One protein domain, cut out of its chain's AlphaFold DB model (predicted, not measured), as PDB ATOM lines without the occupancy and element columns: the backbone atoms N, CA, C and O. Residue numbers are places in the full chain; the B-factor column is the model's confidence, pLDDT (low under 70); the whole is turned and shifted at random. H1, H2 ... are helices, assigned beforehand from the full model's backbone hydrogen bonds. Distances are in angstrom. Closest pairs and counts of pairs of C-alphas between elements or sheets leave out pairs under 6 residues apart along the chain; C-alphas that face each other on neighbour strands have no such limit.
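AT A GLANCE: This is residues 42 to 102 of the 122 residues of an uncharacterized protein of Candidatus Saccharibacteria bacterium 32-49-12 (UniProt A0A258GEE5). Three helices stand in a staggered row, H1, H4 and H3, with H4 in the middle running opposite ways to both of its neighbours, and H2 packs at a slant across H1 and H4 on one side of the row. H1 and H3 lie toward opposite ends of the longest axis, and H3 and H4 form a helical hairpin. The printed part has 61 residues with four named helices, H1 to H4 in order along the chain, and no named strand; the class is all helix. The whole is compact, with a radius of gyration of the C-alphas of 11.0 A, and its outline is elongated, spanning 34 by 22 by 20 A.

HOW THE PARTS SIT: H1, residues 42 to 53, touches H2, residues 56 to 66, with its residues 47 to 51 alone. The closest C-alphas of the two, those of Ile 51 and Ile 59, are 5.6 A apart. Their lines stand at a steep tilt of 59 degrees, opposite ways. H1 also touches H4, residues 88 to 101, where the closest C-alphas are those of Ile 51 and Ser 94, 6.2 A apart; the tilt is shallow, 22 degrees, opposite ways. H2 touches H4 at residues 89 to 93 of H4 alone, the closest C-alphas being those of Ile 59 and Ala 93, 6.4 A apart. These two run the same way at a steep tilt of 49 degrees. H3, residues 74 to 81, is apart from H1 and from H2. It touches residues 88 to 92 of H4 alone, at a shallow tilt of 27 degrees, opposite ways; the closest C-alphas of this hairpin are those of Asp 80 and Thr 88, 5.8 A apart. H4 is the hub, touching three other helices, and the packing of the helices is part aligned, part crossed: of four touching pairs, two are at a shallow tilt. In H1, H2, H3 and H4 every O i to N i+4 pair is within hydrogen-bond range.

IN THESE COORDINATES: H1 begins with C-alpha 42 at (292.719, 254.483, 319.871) and measures 16.2 A from first to last C-alpha. H2 measures 15.2 A, and H3, of 8 residues, begins with C-alpha 74 at (272.975, 276.411, 329.067). H4, the longest helix with 14 residues, measures 19.7 A and ends with C-alpha 101 at (286.959, 261.907, 328.279).

THE WHOLE: The two C-alphas farthest apart, those of Glu 42 and Asp 81, are 34.0 A apart, while the first and last printed C-alphas, those of Glu 42 and Cys 102, are 13.6 A apart. The printed part has no cut. The link from H1 to H2 is tight, with 2 residues; those from H2 to H3 and from H3 to H4 are short, with 7 and 6 residues. The mean pLDDT of the printed part is 86.0, and no printed residue is under 70.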
ATOM      1  N   GLU A  42     292.942 254.387 321.330       77.56
ATOM      2  CA  GLU A  42     292.719 254.483 319.871       77.56
ATOM      3  C   GLU A  42     291.227 254.634 319.518       77.56
ATOM      4  O   GLU A  42     290.862 255.445 318.670       77.56
ATOM      5  N   GLU A  43     290.345 253.925 320.228       82.94
ATOM      6  CA  GLU A  43     288.887 254.034 320.074       82.94
ATOM      7  C   GLU A  43     288.358 255.441 320.394       82.94
ATOM      8  O   GLU A  43     287.511 255.961 319.671       82.94
ATOM      9  N   GLN A  44     288.893 256.093 321.430       83.38
ATOM     10  CA  GLN A  44     288.513 257.452 321.824       83.38
ATOM     11  C   GLN A  44     289.024 258.495 320.824       83.38
ATOM     12  O   GLN A  44     288.302 259.433 320.497       83.38
ATOM     13  N   ILE A  45     290.241 258.320 320.301       81.50
ATOM     14  CA  ILE A  45     290.795 259.189 319.252       81.50
ATOM     15  C   ILE A  45     289.930 259.099 317.994       81.50
ATOM     16  O   ILE A  45     289.526 260.123 317.444       81.50
ATOM     17  N   HIS A  46     289.595 257.879 317.564       85.31
ATOM     18  CA  HIS A  46     288.727 257.648 316.412       85.31
ATOM     19  C   HIS A  46     287.319 258.223 316.618       85.31
ATOM     20  O   HIS A  46     286.775 258.843 315.702       85.31
ATOM     21  N   GLU A  47     286.735 258.057 317.807       86.44
ATOM     22  CA  GLU A  47     285.432 258.633 318.150       86.44
ATOM     23  C   GLU A  47     285.467 260.168 318.111       86.44
ATOM     24  O   GLU A  47     284.606 260.794 317.487       86.44
ATOM     25  N   TYR A  48     286.497 260.783 318.696       85.62
ATOM     26  CA  TYR A  48     286.662 262.234 318.690       85.62
ATOM     27  C   TYR A  48     286.894 262.784 317.281       85.62
ATOM     28  O   TYR A  48     286.220 263.731 316.874       85.62
ATOM     29  N   GLN A  49     287.777 262.167 316.490       85.50
ATOM     30  CA  GLN A  49     287.979 262.549 315.091       85.50
ATOM     31  C   GLN A  49     286.679 262.452 314.294       85.50
ATOM     32  O   GLN A  49     286.385 263.349 313.508       85.50
ATOM     33  N   ALA A  50     285.859 261.426 314.529       89.81
ATOM     34  CA  ALA A  50     284.582 261.296 313.844       89.81
ATOM     35  C   ALA A  50     283.589 262.417 314.220       89.81
ATOM     36  O   ALA A  50     282.869 262.926 313.356       89.81
ATOM     37  N   ILE A  51     283.583 262.858 315.483       88.06
ATOM     38  CA  ILE A  51     282.820 264.034 315.934       88.06
ATOM     39  C   ILE A  51     283.340 265.310 315.250       88.06
ATOM     40  O   ILE A  51     282.544 266.102 314.739       88.06
ATOM     41  N   ILE A  52     284.661 265.495 315.175       85.31
ATOM     42  CA  ILE A  52     285.296 266.660 314.538       85.31
ATOM     43  C   ILE A  52     285.095 266.683 313.020       85.31
ATOM     44  O   ILE A  52     284.878 267.760 312.461       85.31
ATOM     45  N   ASP A  53     285.082 265.538 312.344       89.00
ATOM     46  CA  ASP A  53     284.771 265.450 310.912       89.00
ATOM     47  C   ASP A  53     283.278 265.735 310.651       89.00
ATOM     48  O   ASP A  53     282.898 266.332 309.646       89.00
ATOM     49  N   GLY A  54     282.420 265.488 311.648       87.19
ATOM     50  CA  GLY A  54     280.985 265.763 311.578       87.19
ATOM     51  C   GLY A  54     280.152 264.536 311.222       87.19
ATOM     52  O   GLY A  54     279.056 264.677 310.676       87.19
ATOM     53  N   HIS A  55     280.633 263.333 311.541       91.69
ATOM     54  CA  HIS A  55     279.862 262.105 311.388       91.69
ATOM     55  C   HIS A  55     278.655 262.114 312.330       91.69
ATOM     56  O   HIS A  55     278.737 261.767 313.509       91.69
ATOM     57  N   GLN A  56     277.500 262.495 311.785       88.38
ATOM     58  CA  GLN A  56     276.285 262.728 312.561       88.38
ATOM     59  C   GLN A  56     275.797 261.487 313.319       88.38
ATOM     60  O   GLN A  56     275.195 261.610 314.381       88.38
ATOM     61  N   GLU A  57     276.060 260.287 312.804       91.81
ATOM     62  CA  GLU A  57     275.726 259.029 313.480       91.81
ATOM     63  C   GLU A  57     276.518 258.854 314.781       91.81
ATOM     64  O   GLU A  57     275.927 258.508 315.803       91.81
ATOM     65  N   VAL A  58     277.816 259.178 314.765       91.38
ATOM     66  CA  VAL A  58     278.697 259.114 315.941       91.38
ATOM     67  C   VAL A  58     278.311 260.186 316.953       91.38
ATOM     68  O   VAL A  58     278.127 259.883 318.126       91.38
ATOM     69  N   ILE A  59     278.086 261.419 316.488       91.12
ATOM     70  CA  ILE A  59     277.636 262.535 317.332       91.12
ATOM     71  C   ILE A  59     276.328 262.176 318.050       91.12
ATOM     72  O   ILE A  59     276.222 262.307 319.266       91.12
ATOM     73  N   ASN A  60     275.332 261.677 317.313       90.44
ATOM     74  CA  ASN A  60     274.036 261.318 317.885       90.44
ATOM     75  C   ASN A  60     274.118 260.126 318.844       90.44
ATOM     76  O   ASN A  60     273.390 260.106 319.837       90.44
ATOM     77  N   ALA A  61     274.947 259.124 318.538       91.56
ATOM     78  CA  ALA A  61     275.170 257.985 319.423       91.56
ATOM     79  C   ALA A  61     275.798 258.451 320.739       91.56
ATOM     80  O   ALA A  61     275.214 258.238 321.800       91.56
ATOM     81  N   TRP A  62     276.896 259.206 320.650       92.12
ATOM     82  CA  TRP A  62     277.610 259.711 321.815       92.12
ATOM     83  C   TRP A  62     276.726 260.597 322.696       92.12
ATOM     84  O   TRP A  62     276.658 260.382 323.905       92.12
ATOM     85  N   LEU A  63     275.992 261.545 322.100       91.25
ATOM     86  CA  LEU A  63     275.073 262.416 322.837       91.25
ATOM     87  C   LEU A  63     273.943 261.624 323.489       91.25
ATOM     88  O   LEU A  63     273.615 261.867 324.641       91.25
ATOM     89  N   ARG A  64     273.355 260.639 322.803       91.00
ATOM     90  CA  ARG A  64     272.301 259.812 323.403       91.00
ATOM     91  C   ARG A  64     272.804 259.030 324.620       91.00
ATOM     92  O   ARG A  64     272.031 258.836 325.554       91.00
ATOM     93  N   GLU A  65     274.042 258.554 324.586       90.12
ATOM     94  CA  GLU A  65     274.617 257.740 325.661       90.12
ATOM     95  C   GLU A  65     275.138 258.577 326.832       90.12
ATOM     96  O   GLU A  65     274.967 258.178 327.983       90.12
ATOM     97  N   ASN A  66     275.732 259.739 326.553       89.06
ATOM     98  CA  ASN A  66     276.430 260.542 327.558       89.06
ATOM     99  C   ASN A  66     275.634 261.762 328.033       89.06
ATOM    100  O   ASN A  66     275.795 262.179 329.178       89.06
ATOM    101  N   ASP A  67     274.784 262.342 327.181       86.31
ATOM    102  CA  ASP A  67     274.105 263.609 327.461       86.31
ATOM    103  C   ASP A  67     272.802 263.750 326.645       86.31
ATOM    104  O   ASP A  67     272.682 264.553 325.720       86.31
ATOM    105  N   ALA A  68     271.806 262.903 326.937       88.19
ATOM    106  CA  ALA A  68     270.575 262.816 326.140       88.19
ATOM    107  C   ALA A  68     269.735 264.112 326.154       88.19
ATOM    108  O   ALA A  68     269.010 264.392 325.195       88.19
ATOM    109  N   ASP A  69     269.862 264.909 327.217       90.25
ATOM    110  CA  ASP A  69     269.163 266.180 327.432       90.25
ATOM    111  C   ASP A  69     270.045 267.401 327.108       90.25
ATOM    112  O   ASP A  69     269.725 268.527 327.494       90.25
ATOM    113  N   TYR A  70     271.130 267.210 326.349       88.62
ATOM    114  CA  TYR A  70     272.097 268.260 326.024       88.62
ATOM    115  C   TYR A  70     271.484 269.556 325.472       88.62
ATOM    116  O   TYR A  70     271.998 270.646 325.736       88.62
ATOM    117  N   ARG A  71     270.356 269.452 324.753       88.56
ATOM    118  CA  ARG A  71     269.608 270.592 324.198       88.56
ATOM    119  C   ARG A  71     269.044 271.538 325.259       88.56
ATOM    120  O   ARG A  71     268.795 272.704 324.963       88.56
ATOM    121  N   ASP A  72     268.826 271.063 326.484       90.81
ATOM    122  CA  ASP A  72     268.389 271.923 327.586       90.81
ATOM    123  C   ASP A  72     269.559 272.628 328.288       90.81
ATOM    124  O   ASP A  72     269.351 273.621 328.998       90.81
ATOM    125  N   SER A  73     270.794 272.173 328.058       88.06
ATOM    126  CA  SER A  73     271.970 272.750 328.701       88.06
ATOM    127  C   SER A  73     272.158 274.225 328.328       88.06
ATOM    128  O   SER A  73     271.910 274.664 327.202       88.06
ATOM    129  N   ALA A  74     272.647 275.005 329.293       86.44
ATOM    130  CA  ALA A  74     272.975 276.411 329.067       86.44
ATOM    131  C   ALA A  74     274.070 276.586 327.999       86.44
ATOM    132  O   ALA A  74     274.053 277.574 327.276       86.44
ATOM    133  N   LEU A  75     274.988 275.617 327.882       85.19
ATOM    134  CA  LEU A  75     276.030 275.619 326.856       85.19
ATOM    135  C   LEU A  75     275.423 275.452 325.460       85.19
ATOM    136  O   LEU A  75     275.727 276.245 324.581       85.19
ATOM    137  N   TYR A  76     274.540 274.471 325.260       89.44
ATOM    138  CA  TYR A  76     273.896 274.265 323.961       89.44
ATOM    139  C   TYR A  76     273.065 275.474 323.539       89.44
ATOM    140  O   TYR A  76     273.195 275.936 322.415       89.44
ATOM    141  N   LYS A  77     272.268 276.033 324.458       89.19
ATOM    142  CA  LYS A  77     271.464 277.236 324.193       89.19
ATOM    143  C   LYS A  77     272.323 278.451 323.838       89.19
ATOM    144  O   LYS A  77     271.903 279.250 323.018       89.19
ATOM    145  N   ALA A  78     273.505 278.590 324.443       86.31
ATOM    146  CA  ALA A  78     274.443 279.654 324.092       86.31
ATOM    147  C   ALA A  78     275.048 279.451 322.694       86.31
ATOM    148  O   ALA A  78     275.171 280.413 321.948       86.31
ATOM    149  N   LEU A  79     275.385 278.207 322.337       84.56
ATOM    150  CA  LEU A  79     275.934 277.864 321.022       84.56
ATOM    151  C   LEU A  79     274.891 277.969 319.897       84.56
ATOM    152  O   LEU A  79     275.254 278.277 318.771       84.56
ATOM    153  N   ASP A  80     273.616 277.696 320.189       84.69
ATOM    154  CA  ASP A  80     272.505 277.811 319.229       84.69
ATOM    155  C   ASP A  80     272.158 279.272 318.899       84.69
ATOM    156  O   ASP A  80     271.666 279.567 317.814       84.69
ATOM    157  N   ASP A  81     272.433 280.191 319.832       75.69
ATOM    158  CA  ASP A  81     272.220 281.635 319.657       75.69
ATOM    159  C   ASP A  81     273.314 282.278 318.776       75.69
ATOM    160  O   ASP A  81     273.116 283.359 318.218       75.69
ATOM    161  N   GLU A  82     274.464 281.611 318.609       74.44
ATOM    162  CA  GLU A  82     275.505 282.026 317.669       74.44
ATOM    163  C   GLU A  82     275.122 281.641 316.231       74.44
ATOM    164  O   GLU A  82     274.943 280.468 315.900       74.44
ATOM    165  N   GLU A  83     275.046 282.631 315.334       71.88
ATOM    166  CA  GLU A  83     274.853 282.395 313.899       71.88
ATOM    167  C   GLU A  83     276.112 281.726 313.316       71.88
ATOM    168  O   GLU A  83     277.059 282.389 312.890       71.88
ATOM    169  N   SER A  84     276.137 280.392 313.342       75.62
ATOM    170  CA  SER A  84     277.248 279.564 312.870       75.62
ATOM    171  C   SER A  84     276.807 278.625 311.751       75.62
ATOM    172  O   SER A  84     275.749 278.001 311.806       75.62
ATOM    173  N   GLU A  85     277.651 278.479 310.728       78.81
ATOM    174  CA  GLU A  85     277.453 277.498 309.650       78.81
ATOM    175  C   GLU A  85     277.720 276.054 310.120       78.81
ATOM    176  O   GLU A  85     277.395 275.089 309.423       78.81
ATOM    177  N   VAL A  86     278.330 275.889 311.299       79.44
ATOM    178  CA  VAL A  86     278.640 274.586 311.890       79.44
ATOM    179  C   VAL A  86     277.452 274.110 312.735       79.44
ATOM    180  O   VAL A  86     276.960 274.876 313.559       79.44
ATOM    181  N   PRO A  87     277.014 272.842 312.616       86.69
ATOM    182  CA  PRO A  87     275.907 272.329 313.420       86.69
ATOM    183  C   PRO A  87     276.167 272.459 314.927       86.69
ATOM    184  O   PRO A  87     277.164 271.932 315.425       86.69
ATOM    185  N   THR A  88     275.234 273.064 315.668       89.12
ATOM    186  CA  THR A  88     275.320 273.244 317.130       89.12
ATOM    187  C   THR A  88     275.564 271.923 317.859       89.12
ATOM    188  O   THR A  88     276.378 271.853 318.775       89.12
ATOM    189  N   ASP A  89     274.927 270.837 317.401       89.06
ATOM    190  CA  ASP A  89     275.113 269.481 317.937       89.06
ATOM    191  C   ASP A  89     276.577 269.019 317.859       89.06
ATOM    192  O   ASP A  89     277.085 268.410 318.797       89.06
ATOM    193  N   LYS A  90     277.268 269.335 316.757       89.06
ATOM    194  CA  LYS A  90     278.677 268.984 316.543       89.06
ATOM    195  C   LYS A  90     279.581 269.768 317.490       89.06
ATOM    196  O   LYS A  90     280.465 269.181 318.107       89.06
ATOM    197  N   VAL A  91     279.349 271.075 317.605       86.69
ATOM    198  CA  VAL A  91     280.135 271.963 318.478       86.69
ATOM    199  C   VAL A  91     279.913 271.614 319.949       86.69
ATOM    200  O   VAL A  91     280.860 271.547 320.727       86.69
ATOM    201  N   TYR A  92     278.673 271.324 320.339       90.88
ATOM    202  CA  TYR A  92     278.377 270.872 321.691       90.88
ATOM    203  C   TYR A  92     279.036 269.524 321.980       90.88
ATOM    204  O   TYR A  92     279.718 269.388 322.995       90.88
ATOM    205  N   ALA A  93     278.858 268.538 321.093       90.06
ATOM    206  CA  ALA A  93     279.403 267.201 321.285       90.06
ATOM    207  C   ALA A  93     280.928 267.220 321.383       90.06
ATOM    208  O   ALA A  93     281.461 266.555 322.258       90.06
ATOM    209  N   SER A  94     281.638 268.010 320.570       87.19
ATOM    210  CA  SER A  94     283.099 268.101 320.669       87.19
ATOM    211  C   SER A  94     283.550 268.657 322.025       87.19
ATOM    212  O   SER A  94     284.439 268.087 322.655       87.19
ATOM    213  N   ILE A  95     282.899 269.710 322.528       85.00
ATOM    214  CA  ILE A  95     283.217 270.302 323.837       85.00
ATOM    215  C   ILE A  95     282.869 269.336 324.977       85.00
ATOM    216  O   ILE A  95     283.667 269.136 325.897       85.00
ATOM    217  N   ALA A  96     281.677 268.740 324.938       87.69
ATOM    218  CA  ALA A  96     281.209 267.801 325.951       87.69
ATOM    219  C   ALA A  96     282.074 266.533 325.979       87.69
ATOM    220  O   ALA A  96     282.421 266.055 327.058       87.69
ATOM    221  N   TRP A  97     282.498 266.048 324.811       88.81
ATOM    222  CA  TRP A  97     283.375 264.893 324.679       88.81
ATOM    223  C   TRP A  97     284.725 265.129 325.346       88.81
ATOM    224  O   TRP A  97     285.156 264.293 326.141       88.81
ATOM    225  N   ILE A  98     285.357 266.285 325.102       81.69
ATOM    226  CA  ILE A  98     286.621 266.657 325.761       81.69
ATOM    227  C   ILE A  98     286.422 266.718 327.275       81.69
ATOM    228  O   ILE A  98     287.214 266.159 328.021       81.69
ATOM    229  N   ARG A  99     285.345 267.349 327.754       80.38
ATOM    230  CA  ARG A  99     285.072 267.444 329.199       80.38
ATOM    231  C   ARG A  99     284.833 266.089 329.857       80.38
ATOM    232  O   ARG A  99     285.165 265.922 331.025       80.38
ATOM    233  N   HIS A 100     284.234 265.152 329.128       84.00
ATOM    234  CA  HIS A 100     283.918 263.821 329.631       84.00
ATOM    235  C   HIS A 100     285.136 262.890 329.620       84.00
ATOM    236  O   HIS A 100     285.396 262.199 330.601       84.00
ATOM    237  N   ASN A 101     285.881 262.868 328.511       79.06
ATOM    238  CA  ASN A 101     286.959 261.907 328.279       79.06
ATOM    239  C   ASN A 101     288.339 262.454 328.647       79.06
ATOM    240  O   ASN A 101     289.197 261.710 329.115       79.06
ATOM    241  N   CYS A 102     288.565 263.755 328.469       70.25
ATOM    242  CA  CYS A 102     289.834 264.400 328.788       70.25
ATOM    243  C   CYS A 102     289.778 265.077 330.161       70.25
ATOM    244  O   CYS A 102     289.983 266.283 330.287       70.25
TER     245      CYS A 102